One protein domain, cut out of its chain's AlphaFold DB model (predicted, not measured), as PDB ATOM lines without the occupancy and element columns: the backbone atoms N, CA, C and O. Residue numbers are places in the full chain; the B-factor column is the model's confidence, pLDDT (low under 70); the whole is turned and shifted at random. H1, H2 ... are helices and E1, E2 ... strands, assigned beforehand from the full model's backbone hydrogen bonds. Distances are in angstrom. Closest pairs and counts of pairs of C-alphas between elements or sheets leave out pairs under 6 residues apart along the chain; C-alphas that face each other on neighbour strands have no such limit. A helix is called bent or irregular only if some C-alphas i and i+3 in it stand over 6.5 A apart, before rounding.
ATOM      1  N   LEU A 515     193.365 244.525 216.220       81.19
ATOM      2  CA  LEU A 515     192.036 245.131 216.067       81.19
ATOM      3  C   LEU A 515     191.497 245.033 214.638       81.19
ATOM      4  O   LEU A 515     190.302 244.823 214.438       81.19
ATOM      5  N   GLN A 516     192.358 245.202 213.636       82.44
ATOM      6  CA  GLN A 516     191.964 245.063 212.239       82.44
ATOM      7  C   GLN A 516     191.568 243.623 211.913       82.44
ATOM      8  O   GLN A 516     190.571 243.404 211.232       82.44
ATOM      9  N   ALA A 517     192.319 242.645 212.417       84.88
ATOM     10  CA  ALA A 517     191.981 241.241 212.246       84.88
ATOM     11  C   ALA A 517     190.664 240.882 212.963       84.88
ATOM     12  O   ALA A 517     189.817 240.234 212.352       84.88
ATOM     13  N   LEU A 518     190.439 241.385 214.183       80.25
ATOM     14  CA  LEU A 518     189.162 241.241 214.895       80.25
ATOM     15  C   LEU A 518     187.992 241.816 214.081       80.25
ATOM     16  O   LEU A 518     186.980 241.146 213.884       80.25
ATOM     17  N   ALA A 519     188.143 243.037 213.562       76.88
ATOM     18  CA  ALA A 519     187.107 243.713 212.784       76.88
ATOM     19  C   ALA A 519     186.750 242.989 211.475       76.88
ATOM     20  O   ALA A 519     185.635 243.137 210.993       76.88
ATOM     21  N   ASN A 520     187.662 242.192 210.910       79.62
ATOM     22  CA  ASN A 520     187.382 241.400 209.709       79.62
ATOM     23  C   ASN A 520     186.519 240.161 209.995       79.62
ATOM     24  O   ASN A 520     185.845 239.668 209.093       79.62
ATOM     25  N   VAL A 521     186.560 239.637 211.223       76.38
ATOM     26  CA  VAL A 521     185.774 238.459 211.631       76.38
ATOM     27  C   VAL A 521     184.385 238.859 212.124       76.38
ATOM     28  O   VAL A 521     183.426 238.099 211.998       76.38
ATOM     29  N   VAL A 522     184.257 240.072 212.654       71.50
ATOM     30  CA  VAL A 522     182.999 240.615 213.158       71.50
ATOM     31  C   VAL A 522     182.255 241.320 212.024       71.50
ATOM     32  O   VAL A 522     182.745 242.290 211.462       71.50
ATOM     33  N   SER A 523     181.028 240.891 211.722       61.31
ATOM     34  CA  SER A 523     180.097 241.708 210.934       61.31
ATOM     35  C   SER A 523     179.316 242.611 211.893       61.31
ATOM     36  O   SER A 523     178.485 242.084 212.634       61.31
ATOM     37  N   PRO A 524     179.549 243.939 211.934       54.19
ATOM     38  CA  PRO A 524     178.770 244.827 212.787       54.19
ATOM     39  C   PRO A 524     177.348 244.946 212.225       54.19
ATOM     40  O   PRO A 524     177.030 245.820 211.421       54.19
ATOM     41  N   GLY A 525     176.470 244.034 212.635       54.94
ATOM     42  CA  GLY A 525     175.042 244.312 212.654       54.94
ATOM     43  C   GLY A 525     174.775 245.428 213.663       54.94
ATOM     44  O   GLY A 525     175.504 245.578 214.644       54.94
ATOM     45  N   ARG A 526     173.734 246.230 213.440       55.38
ATOM     46  CA  ARG A 526     173.300 247.232 214.418       55.38
ATOM     47  C   ARG A 526     172.859 246.489 215.686       55.38
ATOM     48  O   ARG A 526     171.815 245.845 215.679       55.38
ATOM     49  N   VAL A 527     173.681 246.519 216.734       59.03
ATOM     50  CA  VAL A 527     173.353 245.896 218.020       59.03
ATOM     51  C   VAL A 527     172.420 246.840 218.769       59.03
ATOM     52  O   VAL A 527     172.840 247.913 219.197       59.03
ATOM     53  N   ASP A 528     171.155 246.450 218.900       60.44
ATOM     54  CA  ASP A 528     170.176 247.176 219.706       60.44
ATOM     55  C   ASP A 528     170.202 246.608 221.135       60.44
ATOM     56  O   ASP A 528     169.757 245.485 221.384       60.44
ATOM     57  N   CYS A 529     170.802 247.351 222.067       65.31
ATOM     58  CA  CYS A 529     170.879 246.971 223.477       65.31
ATOM     59  C   CYS A 529     169.837 247.768 224.278       65.31
ATOM     60  O   CYS A 529     169.921 248.997 224.307       65.31
ATOM     61  N   PRO A 530     168.895 247.112 224.983       64.19
ATOM     62  CA  PRO A 530     167.849 247.807 225.738       64.19
ATOM     63  C   PRO A 530     168.372 248.544 226.983       64.19
ATOM     64  O   PRO A 530     167.696 249.434 227.489       64.19
ATOM     65  N   ALA A 531     169.567 248.191 227.467       73.56
ATOM     66  CA  ALA A 531     170.221 248.791 228.628       73.56
ATOM     67  C   ALA A 531     171.666 249.202 228.279       73.56
ATOM     68  O   ALA A 531     172.277 248.577 227.402       73.56
ATOM     69  N   PRO A 532     172.237 250.224 228.945       78.50
ATOM     70  CA  PRO A 532     173.615 250.641 228.704       78.50
ATOM     71  C   PRO A 532     174.600 249.514 229.039       78.50
ATOM     72  O   PRO A 532     174.418 248.773 230.005       78.50
ATOM     73  N   VAL A 533     175.653 249.404 228.229       81.69
ATOM     74  CA  VAL A 533     176.725 248.420 228.405       81.69
ATOM     75  C   VAL A 533     177.980 249.121 228.908       81.69
ATOM     76  O   VAL A 533     178.433 250.096 228.311       81.69
ATOM     77  N   PHE A 534     178.560 248.603 229.981       83.06
ATOM     78  CA  PHE A 534     179.780 249.088 230.602       83.06
ATOM     79  C   PHE A 534     180.874 248.029 230.518       83.06
ATOM     80  O   PHE A 534     180.625 246.849 230.762       83.06
ATOM     81  N   VAL A 535     182.101 248.447 230.228       82.62
ATOM     82  CA  VAL A 535     183.264 247.555 230.200       82.62
ATOM     83  C   VAL A 535     184.331 248.086 231.148       82.62
ATOM     84  O   VAL A 535     184.637 249.277 231.157       82.62
ATOM     85  N   SER A 536     184.864 247.194 231.975       78.00
ATOM     86  CA  SER A 536     185.925 247.453 232.946       78.00
ATOM     87  C   SER A 536     187.073 246.478 232.693       78.00
ATOM     88  O   SER A 536     186.845 245.300 232.423       78.00
ATOM     89  N   LEU A 537     188.305 246.966 232.774       73.00
ATOM     90  CA  LEU A 537     189.519 246.170 232.591       73.00
ATOM     91  C   LEU A 537     190.240 246.068 233.935       73.00
ATOM     92  O   LEU A 537     190.300 247.043 234.672       73.00
ATOM     93  N   ALA A 538     190.822 244.925 234.275       69.50
ATOM     94  CA  ALA A 538     191.700 244.862 235.443       69.50
ATOM     95  C   ALA A 538     193.034 245.587 235.179       69.50
ATOM     96  O   ALA A 538     193.618 246.190 236.078       69.50
ATOM     97  N   ASN A 539     193.487 245.595 233.923       67.94
ATOM     98  CA  ASN A 539     194.715 246.257 233.506       67.94
ATOM     99  C   ASN A 539     194.409 247.565 232.754       67.94
ATOM    100  O   ASN A 539     194.123 247.571 231.553       67.94
ATOM    101  N   ALA A 540     194.528 248.690 233.468       60.00
ATOM    102  CA  ALA A 540     194.266 250.035 232.949       60.00
ATOM    103  C   ALA A 540     195.118 250.411 231.722       60.00
ATOM    104  O   ALA A 540     194.749 251.284 230.944       60.00
ATOM    105  N   LYS A 541     196.250 249.735 231.492       62.06
ATOM    106  CA  LYS A 541     197.150 250.046 230.371       62.06
ATOM    107  C   LYS A 541     196.637 249.547 229.015       62.06
ATOM    108  O   LYS A 541     197.185 249.951 227.994       62.06
ATOM    109  N   ILE A 542     195.586 248.721 228.998       64.50
ATOM    110  CA  ILE A 542     194.903 248.232 227.785       64.50
ATOM    111  C   ILE A 542     193.641 249.067 227.478       64.50
ATOM    112  O   ILE A 542     193.015 248.894 226.436       64.50
ATOM    113  N   GLU A 543     193.285 250.042 228.318       68.19
ATOM    114  CA  GLU A 543     192.152 250.952 228.085       68.19
ATOM    115  C   GLU A 543     192.164 251.617 226.688       68.19
ATOM    116  O   GLU A 543     191.123 251.594 226.025       68.19
ATOM    117  N   PRO A 544     193.311 252.093 226.149       68.81
ATOM    118  CA  PRO A 544     193.350 252.659 224.797       68.81
ATOM    119  C   PRO A 544     192.977 251.657 223.693       68.81
ATOM    120  O   PRO A 544     192.384 252.047 222.685       68.81
ATOM    121  N   LEU A 545     193.303 250.368 223.883       69.56
ATOM    122  CA  LEU A 545     192.937 249.292 222.956       69.56
ATOM    123  C   LEU A 545     191.422 249.139 222.902       69.56
ATOM    124  O   LEU A 545     190.840 249.099 221.819       69.56
ATOM    125  N   LEU A 546     190.792 249.068 224.075       73.12
ATOM    126  CA  LEU A 546     189.350 248.931 224.187       73.12
ATOM    127  C   LEU A 546     188.647 250.169 223.624       73.12
ATOM    128  O   LEU A 546     187.680 250.025 222.888       73.12
ATOM    129  N   GLN A 547     189.159 251.371 223.883       76.88
ATOM    130  CA  GLN A 547     188.583 252.591 223.322       76.88
ATOM    131  C   GLN A 547     188.642 252.605 221.792       76.88
ATOM    132  O   GLN A 547     187.620 252.806 221.136       76.88
ATOM    133  N   SER A 548     189.801 252.275 221.219       74.06
ATOM    134  CA  SER A 548     189.961 252.164 219.764       74.06
ATOM    135  C   SER A 548     189.070 251.071 219.161       74.06
ATOM    136  O   SER A 548     188.527 251.241 218.071       74.06
ATOM    137  N   PHE A 549     188.884 249.952 219.863       75.75
ATOM    138  CA  PHE A 549     187.989 248.870 219.450       75.75
ATOM    139  C   PHE A 549     186.525 249.316 219.385       75.75
ATOM    140  O   PHE A 549     185.844 249.076 218.389       75.75
ATOM    141  N   VAL A 550     186.061 250.003 220.430       75.88
ATOM    142  CA  VAL A 550     184.689 250.507 220.564       75.88
ATOM    143  C   VAL A 550     184.369 251.529 219.492       75.88
ATOM    144  O   VAL A 550     183.339 251.416 218.827       75.88
ATOM    145  N   GLU A 551     185.266 252.495 219.295       77.31
ATOM    146  CA  GLU A 551     185.123 253.541 218.285       77.31
ATOM    147  C   GLU A 551     185.092 252.943 216.873       77.31
ATOM    148  O   GLU A 551     184.238 253.303 216.060       77.31
ATOM    149  N   ARG A 552     185.972 251.974 216.587       73.06
ATOM    150  CA  ARG A 552     186.093 251.350 215.263       73.06
ATOM    151  C   ARG A 552     184.905 250.465 214.900       73.06
ATOM    152  O   ARG A 552     184.496 250.455 213.741       73.06
ATOM    153  N   LEU A 553     184.367 249.726 215.865       70.31
ATOM    154  CA  LEU A 553     183.206 248.856 215.665       70.31
ATOM    155  C   LEU A 553     181.866 249.562 215.936       70.31
ATOM    156  O   LEU A 553     180.820 248.937 215.785       70.31
ATOM    157  N   GLN A 554     181.892 250.847 216.316       72.12
ATOM    158  CA  GLN A 554     180.713 251.647 216.676       72.12
ATOM    159  C   GLN A 554     179.827 250.960 217.728       72.12
ATOM    160  O   GLN A 554     178.597 250.996 217.653       72.12
ATOM    161  N   LEU A 555     180.452 250.298 218.707       73.06
ATOM    162  CA  LEU A 555     179.726 249.520 219.709       73.06
ATOM    163  C   LEU A 555     179.023 250.453 220.712       73.06
ATOM    164  O   LEU A 555     179.627 251.433 221.155       73.06
ATOM    165  N   PRO A 556     177.780 250.151 221.134       73.12
ATOM    166  CA  PRO A 556     177.012 250.978 222.065       73.12
ATOM    167  C   PRO A 556     177.457 250.758 223.521       73.12
ATOM    168  O   PRO A 556     176.652 250.403 224.383       73.12
ATOM    169  N   LEU A 557     178.750 250.924 223.806       78.50
ATOM    170  CA  LEU A 557     179.330 250.613 225.109       78.50
ATOM    171  C   LEU A 557     180.158 251.766 225.684       78.50
ATOM    172  O   LEU A 557     180.721 252.587 224.962       78.50
ATOM    173  N   ARG A 558     180.195 251.837 227.014       79.19
ATOM    174  CA  ARG A 558     180.903 252.850 227.796       79.19
ATOM    175  C   ARG A 558     182.051 252.188 228.544       79.19
ATOM    176  O   ARG A 558     181.866 251.166 229.201       79.19
ATOM    177  N   ILE A 559     183.236 252.773 228.459       74.94
ATOM    178  CA  ILE A 559     184.407 252.285 229.189       74.94
ATOM    179  C   ILE A 559     184.432 252.972 230.549       74.94
ATOM    180  O   ILE A 559     184.317 254.196 230.630       74.94
ATOM    181  N   ASN A 560     184.549 252.188 231.616       70.00
ATOM    182  CA  ASN A 560     184.709 252.733 232.955       70.00
ATOM    183  C   ASN A 560     186.185 253.095 233.183       70.00
ATOM    184  O   ASN A 560     187.027 252.195 233.125       70.00
ATOM    185  N   PRO A 561     186.512 254.364 233.485       55.66
ATOM    186  CA  PRO A 561     187.884 254.757 233.771       55.66
ATOM    187  C   PRO A 561     188.342 254.139 235.096       55.66
ATOM    188  O   PRO A 561     187.642 254.213 236.112       55.66
ATOM    189  N   LEU A 562     189.532 253.544 235.103       53.84
ATOM    190  CA  LEU A 562     190.134 252.959 236.305       53.84
ATOM    191  C   LEU A 562     190.950 254.007 237.071       53.84
ATOM    192  O   LEU A 562     191.588 254.880 236.484       53.84
ATOM    193  N   ARG A 563     190.980 253.902 238.406       43.75
ATOM    194  CA  ARG A 563     191.898 254.670 239.267       43.75
ATOM    195  C   ARG A 563     193.011 253.758 239.803       43.75
ATOM    196  O   ARG A 563     192.866 253.185 240.877       43.75
ATOM    197  N   GLY A 564     194.141 253.694 239.094       50.53
ATOM    198  CA  GLY A 564     195.365 252.994 239.533       50.53
ATOM    199  C   GLY A 564     195.348 251.466 239.343       50.53
ATOM    200  O   GLY A 564     194.575 250.957 238.543       50.53
ATOM    201  N   ASP A 565     196.209 250.752 240.087       41.34
ATOM    202  CA  ASP A 565     196.380 249.277 240.053       41.34
ATOM    203  C   ASP A 565     195.345 248.505 240.898       41.34
ATOM    204  O   ASP A 565     195.453 247.294 241.098       41.34
ATOM    205  N   VAL A 566     194.350 249.199 241.450       37.25
ATOM    206  CA  VAL A 566     193.263 248.580 242.205       37.25
ATOM    207  C   VAL A 566     192.048 248.558 241.295       37.25
ATOM    208  O   VAL A 566     191.587 249.615 240.857       37.25
ATOM    209  N   VAL A 567     191.488 247.366 241.066       39.38
ATOM    210  CA  VAL A 567     190.083 247.227 240.667       39.38
ATOM    211  C   VAL A 567     189.273 247.793 241.826       39.38
ATOM    212  O   VAL A 567     188.885 247.092 242.760       39.38
ATOM    213  N   VAL A 568     189.101 249.114 241.836       37.28
ATOM    214  CA  VAL A 568     188.107 249.747 242.685       37.28
ATOM    215  C   VAL A 568     186.816 249.073 242.259       37.28
ATOM    216  O   VAL A 568     186.476 249.122 241.078       37.28
ATOM    217  N   ALA A 569     186.138 248.395 243.187       39.94
ATOM    218  CA  ALA A 569     184.734 248.060 243.023       39.94
ATOM    219  C   ALA A 569     184.046 249.370 242.644       39.94
ATOM    220  O   ALA A 569     183.842 250.226 243.505       39.94
ATOM    221  N   SER A 570     183.874 249.607 241.343       38.75
ATOM    222  CA  SER A 570     183.580 250.951 240.882       38.75
ATOM    223  C   SER A 570     182.197 251.300 241.417       38.75
ATOM    224  O   SER A 570     181.246 250.547 241.170       38.75
ATOM    225  N   PRO A 571     182.047 252.397 242.177       42.94
ATOM    226  CA  PRO A 571     180.745 252.896 242.555       42.94
ATOM    227  C   PRO A 571     180.169 253.596 241.324       42.94
ATOM    228  O   PRO A 571     180.117 254.817 241.260       42.94
ATOM    229  N   VAL A 572     179.777 252.833 240.305       49.16
ATOM    230  CA  VAL A 572     178.855 253.353 239.297       49.16
ATOM    231  C   VAL A 572     177.495 252.790 239.656       49.16
ATOM    232  O   VAL A 572     177.216 251.613 239.455       49.16
ATOM    233  N   GLU A 573     176.683 253.613 240.309       51.94
ATOM    234  CA  GLU A 573     175.298 253.344 240.724       51.94
ATOM    235  C   GLU A 573     174.326 253.211 239.537       51.94
ATOM    236  O   GLU A 573     173.119 253.200 239.730       51.94
ATOM    237  N   THR A 574     174.826 253.119 238.303       63.41
ATOM    238  CA  THR A 574     173.994 253.102 237.100       63.41
ATOM    239  C   THR A 574     173.551 251.690 236.759       63.41
ATOM    240  O   THR A 574     174.383 250.787 236.669       63.41
ATOM    241  N   GLU A 575     172.254 251.530 236.522       78.19
ATOM    242  CA  GLU A 575     171.665 250.322 235.958       78.19
ATOM    243  C   GLU A 575     172.285 249.991 234.591       78.19
ATOM    244  O   GLU A 575     172.527 250.889 233.778       78.19
ATOM    245  N   GLY A 576     172.557 248.709 234.332       80.75
ATOM    246  CA  GLY A 576     173.067 248.258 233.040       80.75
ATOM    247  C   GLY A 576     173.819 246.930 233.053       80.75
ATOM    248  O   GLY A 576     173.977 246.258 234.077       80.75
ATOM    249  N   TRP A 577     174.303 246.560 231.870       83.69
ATOM    250  CA  TRP A 577     175.184 245.414 231.654       83.69
ATOM    251  C   TRP A 577     176.628 245.798 231.931       83.69
ATOM    252  O   TRP A 577     177.091 246.830 231.461       83.69
ATOM    253  N   HIS A 578     177.362 244.948 232.634       83.81
ATOM    254  CA  HIS A 578     178.765 245.159 232.945       83.81
ATOM    255  C   HIS A 578     179.607 243.949 232.541       83.81
ATOM    256  O   HIS A 578     179.292 242.803 232.868       83.81
ATOM    257  N   PHE A 579     180.717 244.241 231.874       85.69
ATOM    258  CA  PHE A 579     181.743 243.291 231.480       85.69
ATOM    259  C   PHE A 579     183.049 243.633 232.195       85.69
ATOM    260  O   PHE A 579     183.529 244.761 232.112       85.69
ATOM    261  N   GLU A 580     183.625 242.665 232.895       84.81
ATOM    262  CA  GLU A 580     184.922 242.760 233.568       84.81
ATOM    263  C   GLU A 580     185.916 241.838 232.848       84.81
ATOM    264  O   GLU A 580     185.725 240.622 232.824       84.81
ATOM    265  N   ILE A 581     186.960 242.418 232.255       85.81
ATOM    266  CA  ILE A 581     188.043 241.692 231.580       85.81
ATOM    267  C   ILE A 581     189.248 241.606 232.519       85.81
ATOM    268  O   ILE A 581     189.636 242.609 233.123       85.81
ATOM    269  N   ASP A 582     189.838 240.419 232.636       83.62
ATOM    270  CA  ASP A 582     191.003 240.178 233.490       83.62
ATOM    271  C   ASP A 582     192.300 240.813 232.960       83.62
ATOM    272  O   ASP A 582     192.391 241.303 231.831       83.62
ATOM    273  N   SER A 583     193.342 240.810 233.791       81.62
ATOM    274  CA  SER A 583     194.631 241.432 233.476       81.62
ATOM    275  C   SER A 583     195.336 240.783 232.281       81.62
ATOM    276  O   SER A 583     196.114 241.451 231.593       81.62
ATOM    277  N   ALA A 584     195.077 239.491 232.037       85.75
ATOM    278  CA  ALA A 584     195.623 238.744 230.909       85.75
ATOM    279  C   ALA A 584     194.843 238.956 229.601       85.75
ATOM    280  O   ALA A 584     195.415 238.767 228.525       85.75
ATOM    281  N   GLY A 585     193.580 239.386 229.680       86.56
ATOM    282  CA  GLY A 585     192.667 239.548 228.550       86.56
ATOM    283  C   GLY A 585     191.974 238.252 228.105       86.56
ATOM    284  O   GLY A 585     191.342 238.240 227.051       86.56
ATOM    285  N   GLU A 586     192.101 237.160 228.860       87.06
ATOM    286  CA  GLU A 586     191.536 235.842 228.528       87.06
ATOM    287  C   GLU A 586     190.142 235.618 229.126       87.06
ATOM    288  O   GLU A 586     189.351 234.861 228.559       87.06
ATOM    289  N   LYS A 587     189.848 236.227 230.281       87.38
ATOM    290  CA  LYS A 587     188.612 235.988 231.039       87.38
ATOM    291  C   LYS A 587     187.666 237.173 230.935       87.38
ATOM    292  O   LYS A 587     188.070 238.324 231.090       87.38
ATOM    293  N   LEU A 588     186.388 236.866 230.747       87.25
ATOM    294  CA  LEU A 588     185.286 237.813 230.688       87.25
ATOM    295  C   LEU A 588     184.245 237.463 231.757       87.25
ATOM    296  O   LEU A 588     183.570 236.440 231.675       87.25
ATOM    297  N   LYS A 589     184.087 238.328 232.759       84.62
ATOM    298  CA  LYS A 589     183.027 238.231 233.771       84.62
ATOM    299  C   LYS A 589     181.862 239.129 233.356       84.62
ATOM    300  O   LYS A 589     182.059 240.317 233.115       84.62
ATOM    301  N   VAL A 590     180.650 238.577 233.300       83.44
ATOM    302  CA  VAL A 590     179.438 239.302 232.877       83.44
ATOM    303  C   VAL A 590     178.470 239.421 234.047       83.44
ATOM    304  O   VAL A 590     178.180 238.439 234.728       83.44
ATOM    305  N   PHE A 591     177.952 240.620 234.298       79.69
ATOM    306  CA  PHE A 591     176.918 240.837 235.305       79.69
ATOM    307  C   PHE A 591     175.962 241.957 234.907       79.69
ATOM    308  O   PHE A 591     176.317 242.861 234.158       79.69
ATOM    309  N   PHE A 592     174.747 241.902 235.437       78.50
ATOM    310  CA  PHE A 592     173.765 242.973 235.339       78.50
ATOM    311  C   PHE A 592     173.637 243.670 236.692       78.50
ATOM    312  O   PHE A 592     173.598 243.007 237.733       78.50
ATOM    313  N   LYS A 593     173.589 245.001 236.692       76.25
ATOM    314  CA  LYS A 593     173.302 245.802 237.882       76.25
ATOM    315  C   LYS A 593     171.940 246.454 237.697       76.25
ATOM    316  O   LYS A 593     171.742 247.140 236.703       76.25
ATOM    317  N   ASN A 594     171.016 246.221 238.626       75.25
ATOM    318  CA  ASN A 594     169.692 246.847 238.586       75.25
ATOM    319  C   ASN A 594     169.692 248.239 239.250       75.25
ATOM    320  O   ASN A 594     170.665 248.616 239.904       75.25
ATOM    321  N   ASP A 595     168.570 248.956 239.153       72.69
ATOM    322  CA  ASP A 595     168.351 250.265 239.797       72.69
ATOM    323  C   ASP A 595     168.601 250.283 241.317       72.69
ATOM    324  O   ASP A 595     168.992 251.302 241.882       72.69
ATOM    325  N   ALA A 596     168.411 249.151 242.002       69.12
ATOM    326  CA  ALA A 596     168.680 249.012 243.437       69.12
ATOM    327  C   ALA A 596     170.173 248.783 243.755       69.12
ATOM    328  O   ALA A 596     170.544 248.569 244.910       69.12
ATOM    329  N   GLY A 597     171.034 248.773 242.735       67.88
ATOM    330  CA  GLY A 597     172.463 248.515 242.847       67.88
ATOM    331  C   GLY A 597     172.832 247.047 243.080       67.88
ATOM    332  O   GLY A 597     174.008 246.748 243.308       67.88
ATOM    333  N   MET A 598     171.866 246.128 243.008       69.00
ATOM    334  CA  MET A 598     172.085 244.695 243.176       69.00
ATOM    335  C   MET A 598     172.816 244.131 241.954       69.00
ATOM    336  O   MET A 598     172.370 244.296 240.819       69.00
ATOM    337  N   ARG A 599     173.950 243.462 242.200       74.62
ATOM    338  CA  ARG A 599     174.776 242.800 241.181       74.62
ATOM    339  C   ARG A 599     174.306 241.362 240.965       74.62
ATOM    340  O   ARG A 599     174.391 240.549 241.883       74.62
ATOM    341  N   THR A 600     173.928 241.043 239.733       72.75
ATOM    342  CA  THR A 600     173.548 239.699 239.285       72.75
ATOM    343  C   THR A 600     174.582 239.188 238.287       72.75
ATOM    344  O   THR A 600     174.612 239.632 237.142       72.75
ATOM    345  N   THR A 601     175.466 238.284 238.714       73.62
ATOM    346  CA  THR A 601     176.460 237.663 237.820       73.62
ATOM    347  C   THR A 601     175.800 236.619 236.926       73.62
ATOM    348  O   THR A 601     175.050 235.776 237.415       73.62
ATOM    349  N   ILE A 602     176.109 236.662 235.631       75.50
ATOM    350  CA  ILE A 602     175.648 235.692 234.637       75.50
ATOM    351  C   ILE A 602     176.660 234.549 234.555       75.50
ATOM    352  O   ILE A 602     177.863 234.795 234.478       75.50
ATOM    353  N   SER A 603     176.189 233.302 234.584       71.88
ATOM    354  CA  SER A 603     177.052 232.129 234.409       71.88
ATOM    355  C   SER A 603     177.427 231.891 232.955       71.88
ATOM    356  O   SER A 603     176.646 232.159 232.042       71.88
ATOM    357  N   ASP A 604     178.577 231.251 232.751       74.81
ATOM    358  CA  ASP A 604     179.006 230.748 231.443       74.81
ATOM    359  C   ASP A 604     177.950 229.814 230.814       74.81
ATOM    360  O   ASP A 604     177.812 229.776 229.596       74.81
ATOM    361  N   GLY A 605     177.143 229.111 231.622       72.31
ATOM    362  CA  GLY A 605     176.043 228.269 231.146       72.31
ATOM    363  C   GLY A 605     174.912 229.087 230.518       72.31
ATOM    364  O   GLY A 605     174.436 228.755 229.431       72.31
ATOM    365  N   ALA A 606     174.528 230.200 231.151       73.38
ATOM    366  CA  ALA A 606     173.551 231.133 230.593       73.38
ATOM    367  C   ALA A 606     174.091 231.854 229.343       73.38
ATOM    368  O   ALA A 606     173.362 232.011 228.360       73.38
ATOM    369  N   LEU A 607     175.373 232.239 229.345       80.12
ATOM    370  CA  LEU A 607     176.037 232.829 228.175       80.12
ATOM    371  C   LEU A 607     176.090 231.849 226.998       80.12
ATOM    372  O   LEU A 607     175.895 232.235 225.846       80.12
ATOM    373  N   ALA A 608     176.315 230.570 227.270       77.25
ATOM    374  CA  ALA A 608     176.355 229.569 226.226       77.25
ATOM    375  C   ALA A 608     174.986 229.243 225.644       77.25
ATOM    376  O   ALA A 608     174.879 229.051 224.437       77.25
ATOM    377  N   GLU A 609     173.935 229.218 226.467       74.69
ATOM    378  CA  GLU A 609     172.560 229.098 225.977       74.69
ATOM    379  C   GLU A 609     172.195 230.273 225.068       74.69
ATOM    380  O   GLU A 609     171.554 230.079 224.035       74.69
ATOM    381  N   LEU A 610     172.645 231.480 225.418       78.25
ATOM    382  CA  LEU A 610     172.472 232.645 224.565       78.25
ATOM    383  C   LEU A 610     173.168 232.447 223.213       78.25
ATOM    384  O   LEU A 610     172.526 232.563 222.168       78.25
ATOM    385  N   LEU A 611     174.456 232.090 223.225       78.62
ATOM    386  CA  LEU A 611     175.209 231.864 221.991       78.62
ATOM    387  C   LEU A 611     174.623 230.709 221.169       78.62
ATOM    388  O   LEU A 611     174.554 230.824 219.951       78.62
ATOM    389  N   ARG A 612     174.096 229.650 221.801       77.69
ATOM    390  CA  ARG A 612     173.410 228.525 221.132       77.69
ATOM    391  C   ARG A 612     172.264 228.971 220.228       77.69
ATOM    392  O   ARG A 612     172.019 228.338 219.201       77.69
ATOM    393  N   GLN A 613     171.540 230.013 220.632       74.75
ATOM    394  CA  GLN A 613     170.407 230.558 219.880       74.75
ATOM    395  C   GLN A 613     170.857 231.452 218.715       74.75
ATOM    396  O   GLN A 613     170.091 231.655 217.778       74.75
ATOM    397  N   GLN A 614     172.086 231.970 218.767       75.56
ATOM    398  CA  GLN A 614     172.624 232.927 217.797       75.56
ATOM    399  C   GLN A 614     173.515 232.287 216.736       75.56
ATOM    400  O   GLN A 614     173.607 232.790 215.618       75.56
ATOM    401  N   VAL A 615     174.196 231.197 217.084       75.69
ATOM    402  CA  VAL A 615     175.186 230.556 216.215       75.69
ATOM    403  C   VAL A 615     174.531 229.526 215.299       75.69
ATOM    404  O   VAL A 615     173.544 228.878 215.656       75.69
ATOM    405  N   ASN A 616     175.095 229.363 214.098       71.69
ATOM    406  CA  ASN A 616     174.613 228.394 213.115       71.69
ATOM    407  C   ASN A 616     174.581 226.969 213.707       71.69
ATOM    408  O   ASN A 616     175.426 226.605 214.525       71.69
ATOM    409  N   GLY A 617     173.639 226.134 213.256       72.06
ATOM    410  CA  GLY A 617     173.446 224.759 213.728       72.06
ATOM    411  C   GLY A 617     174.662 223.835 213.567       72.06
ATOM    412  O   GLY A 617     174.719 222.789 214.209       72.06
ATOM    413  N   GLU A 618     175.647 224.221 212.756       80.38
ATOM    414  CA  GLU A 618     176.901 223.484 212.561       80.38
ATOM    415  C   GLU A 618     177.949 223.740 213.657       80.38
ATOM    416  O   GLU A 618     178.841 222.912 213.850       80.38
ATOM    417  N   VAL A 619     177.850 224.850 214.400       85.56
ATOM    418  CA  VAL A 619     178.815 225.194 215.455       85.56
ATOM    419  C   VAL A 619     178.523 224.374 216.711       85.56
ATOM    420  O   VAL A 619     177.410 224.391 217.242       85.56
ATOM    421  N   LYS A 620     179.533 223.653 217.203       88.44
ATOM    422  CA  LYS A 620     179.444 222.894 218.455       88.44
ATOM    423  C   LYS A 620     179.778 223.781 219.654       88.44
ATOM    424  O   LYS A 620     180.702 224.583 219.600       88.44
ATOM    425  N   LEU A 621     179.051 223.613 220.750       87.25
ATOM    426  CA  LEU A 621     179.332 224.264 222.025       87.25
ATOM    427  C   LEU A 621     180.009 223.251 222.944       87.25
ATOM    428  O   LEU A 621     179.399 222.258 223.339       87.25
ATOM    429  N   LEU A 622     181.277 223.486 223.247       86.81
ATOM    430  CA  LEU A 622     182.087 222.669 224.131       86.81
ATOM    431  C   LEU A 622     182.013 223.229 225.548       86.81
ATOM    432  O   LEU A 622     182.254 224.409 225.789       86.81
ATOM    433  N   PHE A 623     181.719 222.367 226.503       79.50
ATOM    434  CA  PHE A 623     181.591 222.755 227.896       79.50
ATOM    435  C   PHE A 623     182.608 222.023 228.715       79.50
ATOM    436  O   PHE A 623     182.722 220.807 228.604       79.50
ATOM    437  N   ASN A 624     183.284 222.739 229.599       71.62
ATOM    438  CA  ASN A 624     183.911 222.078 230.717       71.62
ATOM    439  C   ASN A 624     182.838 221.252 231.427       71.62
ATOM    440  O   ASN A 624     181.784 221.764 231.783       71.62
ATOM    441  N   TRP A 625     183.075 219.966 231.617       60.59
ATOM    442  CA  TRP A 625     182.112 219.076 232.255       60.59
ATOM    443  C   TRP A 625     181.730 219.458 233.700       60.59
ATOM    444  O   TRP A 625     180.795 218.888 234.260       60.59
ATOM    445  N   LEU A 626     182.475 220.389 234.309       53.03
ATOM    446  CA  LEU A 626     182.168 221.002 235.597       53.03
ATOM    447  C   LEU A 626     181.021 222.012 235.526       53.03
ATOM    448  O   LEU A 626     180.447 222.344 236.561       53.03
ATOM    449  N   MET A 627     180.737 222.524 234.332       60.62
ATOM    450  CA  MET A 627     179.608 223.398 234.074       60.62
ATOM    451  C   MET A 627     178.336 222.572 234.083       60.62
ATOM    452  O   MET A 627     178.233 221.571 233.365       60.62
ATOM    453  N   LEU A 628     177.352 223.015 234.858       52.78
ATOM    454  CA  LEU A 628     175.993 222.557 234.658       52.78
ATOM    455  C   LEU A 628     175.407 223.464 233.589       52.78
ATOM    456  O   LEU A 628     175.244 224.661 233.821       52.78
ATOM    457  N   PRO A 629     175.035 222.946 232.411       51.16
ATOM    458  CA  PRO A 629     174.067 223.681 231.636       51.16
ATOM    459  C   PRO A 629     172.840 223.810 232.542       51.16
ATOM    460  O   PRO A 629     172.227 222.809 232.911       51.16
ATOM    461  N   THR A 630     172.455 225.037 232.891       50.41
ATOM    462  CA  THR A 630     171.101 225.326 233.395       50.41
ATOM    463  C   THR A 630     170.035 224.763 232.436       50.41
ATOM    464  O   THR A 630     168.896 224.503 232.820       50.41
ATOM    465  N   CYS A 631     170.432 224.472 231.193       46.53
ATOM    466  CA  CYS A 631     169.727 223.674 230.206       46.53
ATOM    467  C   CYS A 631     169.683 222.185 230.597       46.53
ATOM    468  O   CYS A 631     170.518 221.373 230.202       46.53
ATOM    469  N   ASN A 632     168.629 221.811 231.311       41.53
ATOM    470  CA  ASN A 632     168.254 220.437 231.634       41.53
ATOM    471  C   ASN A 632     167.752 219.638 230.398       41.53
ATOM    472  O   ASN A 632     166.676 219.046 230.430       41.53
ATOM    473  N   ARG A 633     168.465 219.677 229.262       50.78
ATOM    474  CA  ARG A 633     168.116 218.907 228.055       50.78
ATOM    475  C   ARG A 633     169.362 218.262 227.459       50.78
ATOM    476  O   ARG A 633     170.045 218.862 226.638       50.78
ATOM    477  N   GLU A 634     169.613 217.017 227.843       48.56
ATOM    478  CA  GLU A 634     170.666 216.137 227.309       48.56
ATOM    479  C   GLU A 634     170.494 215.771 225.812       48.56
ATOM    480  O   GLU A 634     171.196 214.906 225.303       48.56
ATOM    481  N   GLU A 635     169.589 216.425 225.076       56.09
ATOM    482  CA  GLU A 635     169.161 216.010 223.732       56.09
ATOM    483  C   GLU A 635     169.661 216.905 222.580       56.09
ATOM    484  O   GLU A 635     169.400 216.583 221.423       56.09
ATOM    485  N   ASP A 636     170.378 218.013 222.835       70.12
ATOM    486  CA  ASP A 636     170.966 218.820 221.746       70.12
ATOM    487  C   ASP A 636     172.376 218.301 221.392       70.12
ATOM    488  O   ASP A 636     173.330 218.563 222.132       70.12
ATOM    489  N   PRO A 637     172.571 217.625 220.240       73.75
ATOM    490  CA  PRO A 637     173.863 217.050 219.849       73.75
ATOM    491  C   PRO A 637     174.927 218.111 219.527       73.75
ATOM    492  O   PRO A 637     176.047 217.779 219.121       73.75
ATOM    493  N   ARG A 638     174.592 219.406 219.611       77.25
ATOM    494  CA  ARG A 638     175.549 220.509 219.475       77.25
ATOM    495  C   ARG A 638     176.276 220.818 220.777       77.25
ATOM    496  O   ARG A 638     177.362 221.380 220.705       77.25
ATOM    497  N   MET A 639     175.721 220.452 221.930       78.94
ATOM    498  CA  MET A 639     176.343 220.686 223.229       78.94
ATOM    499  C   MET A 639     177.163 219.471 223.653       78.94
ATOM    500  O   MET A 639     176.620 218.402 223.915       78.94
ATOM    501  N   ILE A 640     178.481 219.628 223.731       80.56
ATOM    502  CA  ILE A 640     179.412 218.540 224.026       80.56
ATOM    503  C   ILE A 640     180.147 218.860 225.320       80.56
ATOM    504  O   ILE A 640     180.805 219.891 225.441       80.56
ATOM    505  N   ARG A 641     180.055 217.963 226.301       77.06
ATOM    506  CA  ARG A 641     180.827 218.075 227.541       77.06
ATOM    507  C   ARG A 641     182.229 217.509 227.333       77.06
ATOM    508  O   ARG A 641     182.391 216.375 226.890       77.06
ATOM    509  N   VAL A 642     183.230 218.298 227.694       76.38
ATOM    510  CA  VAL A 642     184.650 217.967 227.637       76.38
ATOM    511  C   VAL A 642     185.147 217.698 229.060       76.38
ATOM    512  O   VAL A 642     185.007 218.562 229.931       76.38
ATOM    513  N   PRO A 643     185.703 216.507 229.333       63.25
ATOM    514  CA  PRO A 643     186.184 216.154 230.663       63.25
ATOM    515  C   PRO A 643     187.444 216.948 231.057       63.25
ATOM    516  O   PRO A 643     188.320 217.171 230.224       63.25
ATOM    517  N   GLY A 644     187.557 217.304 232.343       58.34
ATOM    518  CA  GLY A 644     188.733 217.968 232.943       58.34
ATOM    519  C   GLY A 644     188.448 219.378 233.478       58.34
ATOM    520  O   GLY A 644     187.608 220.081 232.932       58.34
ATOM    521  N   VAL A 645     189.123 219.807 234.559       52.78
ATOM    522  CA  VAL A 645     188.898 221.144 235.171       52.78
ATOM    523  C   VAL A 645     189.510 222.264 234.328       52.78
ATOM    524  O   VAL A 645     188.937 223.347 234.279       52.78
ATOM    525  N   LYS A 646     190.626 222.002 233.640       57.91
ATOM    526  CA  LYS A 646     191.181 222.845 232.570       57.91
ATOM    527  C   LYS A 646     191.134 222.073 231.254       57.91
ATOM    528  O   LYS A 646     192.163 221.715 230.690       57.91
ATOM    529  N   ALA A 647     189.924 221.730 230.819       58.72
ATOM    530  CA  ALA A 647     189.711 221.002 229.576       58.72
ATOM    531  C   ALA A 647     190.498 221.646 228.418       58.72
ATOM    532  O   ALA A 647     190.286 222.815 228.096       58.72
ATOM    533  N   ASN A 648     191.397 220.886 227.780       76.25
ATOM    534  CA  ASN A 648     192.044 221.336 226.551       76.25
ATOM    535  C   ASN A 648     191.056 221.173 225.389       76.25
ATOM    536  O   ASN A 648     191.003 220.138 224.718       76.25
ATOM    537  N   PHE A 649     190.227 222.198 225.193       83.50
ATOM    538  CA  PHE A 649     189.192 222.218 224.161       83.50
ATOM    539  C   PHE A 649     189.763 222.080 222.748       83.50
ATOM    540  O   PHE A 649     189.121 221.461 221.901       83.50
ATOM    541  N   VAL A 650     190.977 222.589 222.513       82.44
ATOM    542  CA  VAL A 650     191.658 222.518 221.213       82.44
ATOM    543  C   VAL A 650     192.004 221.079 220.867       82.44
ATOM    544  O   VAL A 650     191.609 220.588 219.809       82.44
ATOM    545  N   ASP A 651     192.689 220.384 221.774       81.12
ATOM    546  CA  ASP A 651     193.073 218.987 221.569       81.12
ATOM    547  C   ASP A 651     191.849 218.082 221.447       81.12
ATOM    548  O   ASP A 651     191.809 217.198 220.588       81.12
ATOM    549  N   PHE A 652     190.824 218.326 222.269       84.62
ATOM    550  CA  PHE A 652     189.564 217.600 222.179       84.62
ATOM    551  C   PHE A 652     188.907 217.802 220.808       84.62
ATOM    552  O   PHE A 652     188.618 216.827 220.120       84.62
ATOM    553  N   ALA A 653     188.732 219.051 220.367       86.38
ATOM    554  CA  ALA A 653     188.134 219.351 219.070       86.38
ATOM    555  C   ALA A 653     188.946 218.766 217.905       86.38
ATOM    556  O   ALA A 653     188.364 218.222 216.966       86.38
ATOM    557  N   ARG A 654     190.283 218.807 217.980       85.00
ATOM    558  CA  ARG A 654     191.188 218.212 216.984       85.00
ATOM    559  C   ARG A 654     191.020 216.692 216.914       85.00
ATOM    560  O   ARG A 654     190.903 216.144 215.818       85.00
ATOM    561  N   ARG A 655     190.967 216.014 218.066       85.69
ATOM    562  CA  ARG A 655     190.792 214.555 218.161       85.69
ATOM    563  C   ARG A 655     189.428 214.102 217.646       85.69
ATOM    564  O   ARG A 655     189.357 213.152 216.872       85.69
ATOM    565  N   GLU A 656     188.370 214.805 218.041       85.62
ATOM    566  CA  GLU A 656     186.990 214.524 217.623       85.62
ATOM    567  C   GLU A 656     186.663 215.087 216.225       85.62
ATOM    568  O   GLU A 656     185.548 214.921 215.732       85.62
ATOM    569  N   LYS A 657     187.632 215.740 215.562       88.44
ATOM    570  CA  LYS A 657     187.506 216.349 214.226       88.44
ATOM    571  C   LYS A 657     186.340 217.342 214.121       88.44
ATOM    572  O   LYS A 657     185.616 217.354 213.128       88.44
ATOM    573  N   ILE A 658     186.165 218.182 215.140       87.94
ATOM    574  CA  ILE A 658     185.134 219.224 215.186       87.94
ATOM    575  C   ILE A 658     185.679 220.490 214.501       87.94
ATOM    576  O   ILE A 658     186.587 221.118 215.045       87.94
ATOM    577  N   PRO A 659     185.148 220.893 213.332       83.19
ATOM    578  CA  PRO A 659     185.727 221.984 212.543       83.19
ATOM    579  C   PRO A 659     185.433 223.376 213.123       83.19
ATOM    580  O   PRO A 659     186.290 224.253 213.066       83.19
ATOM    581  N   SER A 660     184.243 223.566 213.705       88.81
ATOM    582  CA  SER A 660     183.775 224.854 214.224       88.81
ATOM    583  C   SER A 660     183.166 224.677 215.604       88.81
ATOM    584  O   SER A 660     182.210 223.913 215.781       88.81
ATOM    585  N   TRP A 661     183.711 225.388 216.584       90.44
ATOM    586  CA  TRP A 661     183.298 225.257 217.968       90.44
ATOM    587  C   TRP A 661     183.486 226.541 218.780       90.44
ATOM    588  O   TRP A 661     184.307 227.406 218.478       90.44
ATOM    589  N   LEU A 662     182.696 226.638 219.840       90.31
ATOM    590  CA  LEU A 662     182.821 227.617 220.912       90.31
ATOM    591  C   LEU A 662     183.047 226.852 222.204       90.31
ATOM    592  O   LEU A 662     182.453 225.789 222.362       90.31
ATOM    593  N   SER A 663     183.859 227.360 223.126       88.44
ATOM    594  CA  SER A 663     184.034 226.701 224.422       88.44
ATOM    595  C   SER A 663     183.797 227.607 225.608       88.44
ATOM    596  O   SER A 663     184.141 228.785 225.564       88.44
ATOM    597  N   PHE A 664     183.321 227.000 226.692       85.50
ATOM    598  CA  PHE A 664     183.155 227.631 227.992       85.50
ATOM    599  C   PHE A 664     183.879 226.810 229.053       85.50
ATOM    600  O   PHE A 664     183.538 225.646 229.294       85.50
ATOM    601  N   ASP A 665     184.895 227.403 229.677       76.25
ATOM    602  CA  ASP A 665     185.693 226.728 230.703       76.25
ATOM    603  C   ASP A 665     185.056 226.777 232.105       76.25
ATOM    604  O   ASP A 665     185.475 226.040 233.001       76.25
ATOM    605  N   GLY A 666     184.038 227.624 232.285       72.19
ATOM    606  CA  GLY A 666     183.360 227.874 233.551       72.19
ATOM    607  C   GLY A 666     184.043 228.896 234.450       72.19
ATOM    608  O   GLY A 666     183.598 229.113 235.579       72.19
ATOM    609  N   GLN A 667     185.141 229.500 234.001       72.12
ATOM    610  CA  GLN A 667     185.890 230.557 234.679       72.12
ATOM    611  C   GLN A 667     185.846 231.890 233.929       72.12
ATOM    612  O   GLN A 667     186.576 232.811 234.301       72.12
ATOM    613  N   GLY A 668     184.959 232.017 232.938       78.69
ATOM    614  CA  GLY A 668     184.840 233.193 232.088       78.69
ATOM    615  C   GLY A 668     185.782 233.176 230.884       78.69
ATOM    616  O   GLY A 668     185.835 234.167 230.159       78.69
ATOM    617  N   SER A 669     186.530 232.096 230.639       85.88
ATOM    618  CA  SER A 669     187.313 231.957 229.410       85.88
ATOM    619  C   SER A 669     186.447 231.356 228.310       85.88
ATOM    620  O   SER A 669     186.112 230.168 228.306       85.88
ATOM    621  N   ILE A 670     186.109 232.211 227.348       88.44
ATOM    622  CA  ILE A 670     185.301 231.864 226.183       88.44
ATOM    623  C   ILE A 670     186.216 231.827 224.959       88.44
ATOM    624  O   ILE A 670     186.908 232.801 224.661       88.44
ATOM    625  N   THR A 671     186.219 230.698 224.249       89.38
ATOM    626  CA  THR A 671     187.005 230.519 223.016       89.38
ATOM    627  C   THR A 671     186.086 230.435 221.814       89.38
ATOM    628  O   THR A 671     185.055 229.768 221.866       89.38
ATOM    629  N   ILE A 672     186.483 231.083 220.719       88.50
ATOM    630  CA  ILE A 672     185.740 231.125 219.459       88.50
ATOM    631  C   ILE A 672     186.671 230.616 218.363       88.50
ATOM    632  O   ILE A 672     187.531 231.359 217.889       88.50
ATOM    633  N   SER A 673     186.508 229.353 217.948       87.31
ATOM    634  CA  SER A 673     187.471 228.679 217.060       87.31
ATOM    635  C   SER A 673     187.616 229.347 215.690       87.31
ATOM    636  O   SER A 673     188.652 229.202 215.048       87.31
ATOM    637  N   ALA A 674     186.592 230.086 215.249       82.69
ATOM    638  CA  ALA A 674     186.603 230.861 214.007       82.69
ATOM    639  C   ALA A 674     187.539 232.085 214.053       82.69
ATOM    640  O   ALA A 674     187.886 232.622 213.005       82.69
ATOM    641  N   TRP A 675     187.928 232.534 215.251       85.75
ATOM    642  CA  TRP A 675     188.878 233.623 215.461       85.75
ATOM    643  C   TRP A 675     190.268 233.077 215.779       85.75
ATOM    644  O   TRP A 675     191.185 233.154 214.966       85.75
ATOM    645  N   GLN A 676     190.400 232.483 216.960       82.25
ATOM    646  CA  GLN A 676     191.602 231.807 217.412       82.25
ATOM    647  C   GLN A 676     191.182 230.637 218.295       82.25
ATOM    648  O   GLN A 676     190.157 230.686 218.973       82.25
ATOM    649  N   SER A 677     191.983 229.575 218.327       82.81
ATOM    650  CA  SER A 677     191.682 228.382 219.135       82.81
ATOM    651  C   SER A 677     191.877 228.602 220.644       82.81
ATOM    652  O   SER A 677     191.999 227.645 221.393       82.81
ATOM    653  N   TYR A 678     191.908 229.853 221.104       86.44
ATOM    654  CA  TYR A 678     192.252 230.235 222.467       86.44
ATOM    655  C   TYR A 678     191.315 231.308 223.030       86.44
ATOM    656  O   TYR A 678     190.750 232.081 222.247       86.44
ATOM    657  N   PRO A 679     191.177 231.397 224.367       88.88
ATOM    658  CA  PRO A 679     190.319 232.390 224.992       88.88
ATOM    659  C   PRO A 679     190.674 233.813 224.577       88.88
ATOM    660  O   PRO A 679     191.848 234.185 224.519       88.88
ATOM    661  N   ASP A 680     189.647 234.604 224.293       90.19
ATOM    662  CA  ASP A 680     189.771 236.016 223.943       90.19
ATOM    663  C   ASP A 680     188.569 236.780 224.497       90.19
ATOM    664  O   ASP A 680     187.454 236.665 223.978       90.19
ATOM    665  N   ALA A 681     188.780 237.564 225.555       89.00
ATOM    666  CA  ALA A 681     187.694 238.275 226.217       89.00
ATOM    667  C   ALA A 681     187.071 239.369 225.328       89.00
ATOM    668  O   ALA A 681     185.874 239.636 225.440       89.00
ATOM    669  N   LEU A 682     187.846 239.983 224.421       86.00
ATOM    670  CA  LEU A 682     187.336 241.014 223.510       86.00
ATOM    671  C   LEU A 682     186.469 240.399 222.415       86.00
ATOM    672  O   LEU A 682     185.395 240.924 222.109       86.00
ATOM    673  N   MET A 683     186.895 239.265 221.856       86.62
ATOM    674  CA  MET A 683     186.078 238.549 220.880       86.62
ATOM    675  C   MET A 683     184.812 237.973 221.532       86.62
ATOM    676  O   MET A 683     183.721 238.089 220.973       86.62
ATOM    677  N   ALA A 684     184.928 237.423 222.744       88.75
ATOM    678  CA  ALA A 684     183.786 236.944 223.517       88.75
ATOM    679  C   ALA A 684     182.764 238.054 223.796       88.75
ATOM    680  O   ALA A 684     181.566 237.848 223.604       88.75
ATOM    681  N   LEU A 685     183.233 239.247 224.174       86.81
ATOM    682  CA  LEU A 685     182.382 240.415 224.382       86.81
ATOM    683  C   LEU A 685     181.555 240.725 223.129       86.81
ATOM    684  O   LEU A 685     180.337 240.854 223.222       86.81
ATOM    685  N   VAL A 686     182.184 240.775 221.953       82.31
ATOM    686  CA  VAL A 686     181.470 241.075 220.702       82.31
ATOM    687  C   VAL A 686     180.445 240.011 220.337       82.31
ATOM    688  O   VAL A 686     179.347 240.361 219.909       82.31
ATOM    689  N   TYR A 687     180.765 238.733 220.528       83.31
ATOM    690  CA  TYR A 687     179.825 237.646 220.249       83.31
ATOM    691  C   TYR A 687     178.598 237.679 221.170       83.31
ATOM    692  O   TYR A 687     177.513 237.295 220.744       83.31
ATOM    693  N   LEU A 688     178.742 238.161 222.408       84.06
ATOM    694  CA  LEU A 688     177.648 238.217 223.383       84.06
ATOM    695  C   LEU A 688     176.738 239.443 223.217       84.06
ATOM    696  O   LEU A 688     175.551 239.367 223.542       84.06
ATOM    697  N   LEU A 689     177.267 240.560 222.702       81.50
ATOM    698  CA  LEU A 689     176.546 241.833 222.571       81.50
ATOM    699  C   LEU A 689     175.159 241.712 221.901       81.50
ATOM    700  O   LEU A 689     174.195 242.210 222.487       81.50
ATOM    701  N   PRO A 690     174.985 241.023 220.750       78.31
ATOM    702  CA  PRO A 690     173.680 240.905 220.089       78.31
ATOM    703  C   PRO A 690     172.605 240.205 220.930       78.31
ATOM    704  O   PRO A 690     171.421 240.287 220.613       78.31
ATOM    705  N   GLY A 691     173.000 239.464 221.968       74.75
ATOM    706  CA  GLY A 691     172.104 238.602 222.735       74.75
ATOM    707  C   GLY A 691     171.722 239.126 224.112       74.75
ATOM    708  O   GLY A 691     170.838 238.571 224.762       74.75
ATOM    709  N   LEU A 692     172.323 240.231 224.551       74.81
ATOM    710  CA  LEU A 692     172.058 240.801 225.872       74.81
ATOM    711  C   LEU A 692     170.585 241.177 226.084       74.81
ATOM    712  O   LEU A 692     170.074 241.059 227.197       74.81
ATOM    713  N   ALA A 693     169.872 241.561 225.020       65.44
ATOM    714  CA  ALA A 693     168.437 241.841 225.077       65.44
ATOM    715  C   ALA A 693     167.599 240.617 225.500       65.44
ATOM    716  O   ALA A 693     166.593 240.770 226.190       65.44
ATOM    717  N   VAL A 694     168.032 239.408 225.123       66.19
ATOM    718  CA  VAL A 694     167.367 238.142 225.476       66.19
ATOM    719  C   VAL A 694     167.622 237.789 226.943       66.19
ATOM    720  O   VAL A 694     166.722 237.300 227.625       66.19
ATOM    721  N   LEU A 695     168.824 238.078 227.454       65.25
ATOM    722  CA  LEU A 695     169.167 237.842 228.859       65.25
ATOM    723  C   LEU A 695     168.447 238.807 229.811       65.25
ATOM    724  O   LEU A 695     168.060 238.391 230.896       65.25
ATOM    725  N   ALA A 696     168.199 240.058 229.406       56.09
ATOM    726  CA  ALA A 696     167.525 241.058 230.244       56.09
ATOM    727  C   ALA A 696     166.064 240.693 230.584       56.09
ATOM    728  O   ALA A 696     165.509 241.193 231.557       56.09
ATOM    729  N   GLN A 697     165.439 239.818 229.789       50.75
ATOM    730  CA  GLN A 697     164.066 239.347 230.003       50.75
ATOM    731  C   GLN A 697     163.985 238.097 230.892       50.75
ATOM    732  O   GLN A 697     162.888 237.691 231.282       50.75
TER     733      GLN A 697
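AT A GLANCE: This is residues 515 to 697 of the 801 residues of the protein "NTP_transferase domain-containing protein" of candidate division KSB1 bacterium (UniProt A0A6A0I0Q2). Two lobes stand side by side along the longest axis, each built on a strongly twisted mixed sheet of five strands, with the helix H5 between the sheets and on both. H2 covers the same face of the first sheet as H5, H3 and H4 cover opposite faces of the second, and H1 is near H2 and H5. The printed part has 183 residues, mixed in class, in the order H1 E1 H2 E2 E3 E4 E5 H3 E6 E7 H4 E8 E9 E10 H5. The sheets run E2 E1 E3 E4 E5 and E7 E6 E8 E9 E10. The whole is compact, with a radius of gyration of the C-alphas of 16.3 A and spans of 45 by 36 by 33 A.

IN THESE COORDINATES: The first sheet holds E1, residues 533 to 537, E2, 557 to 559, E3, 576 to 581, 16.4 A long, E4, 588 to 593, 16.1 A, and E5, 599 to 602. The second holds E6, 620 to 624, E7, 639 to 642, E8, 661 to 664, E9, 670 to 672, and E10, 676 to 679. The helices are H1, 515 to 521, from C-alpha 515 at (192.036, 245.131, 216.067), H2, 540 to 553, 20.6 A, H3, 604 to 614, 15.2 A, H4, 649 to 655, and H5, 681 to 695, 18.7 A, ending at C-alpha 695 at (169.167, 237.842, 228.859). H2 and H5 are irregular: C-alphas 541 and 544 are 7.2 A apart, 690 and 693 7.3 A.

HOW THE PARTS SIT: E1 is parallel to E2 (N 558 to O 533, 2.8 A) and E3 (N 534 to O 577, 2.7 A). E3, E4 and E5 form a meander of antiparallel neighbours (N 578 to O 591, 2.8 A; N 592 to O 600, 2.8 A). E1, H2 and E2 make a strand-helix-strand unit, parallel strands joined through a helix, with a right-handed crossover. H2 and H5 on one face make two layers with this sheet; H5 is over E3 at a height of 9.0 A. In the second sheet, E6 is parallel to E7 (N 640 to O 621, 2.8 A) and E8 (N 622 to O 662, 2.7 A); E8 and E9 are a hairpin (N 663 to O 671, 3.0 A), and E9 and E10 meet only at a point. H3 touches H5, about perpendicular at 76 degrees, the closest C-alphas being those of Leu 610 and Gly 691, 6.2 A. Every O i to N i+4 pair is within hydrogen-bond range in H1, H3 and H4, against 8 of 10 in H2 and 7 of 11 in H5.

THE WHOLE: The farthest C-alphas, of Ala 596 and Arg 655, are 48.1 A apart. The printed part has no cut. The links H1 to E1, E2 to E3 and E6 to E7 are long. Mean pLDDT of the printed part is 73.1; 54 residues are under 70, among them 561 to 574 and 625 to 635.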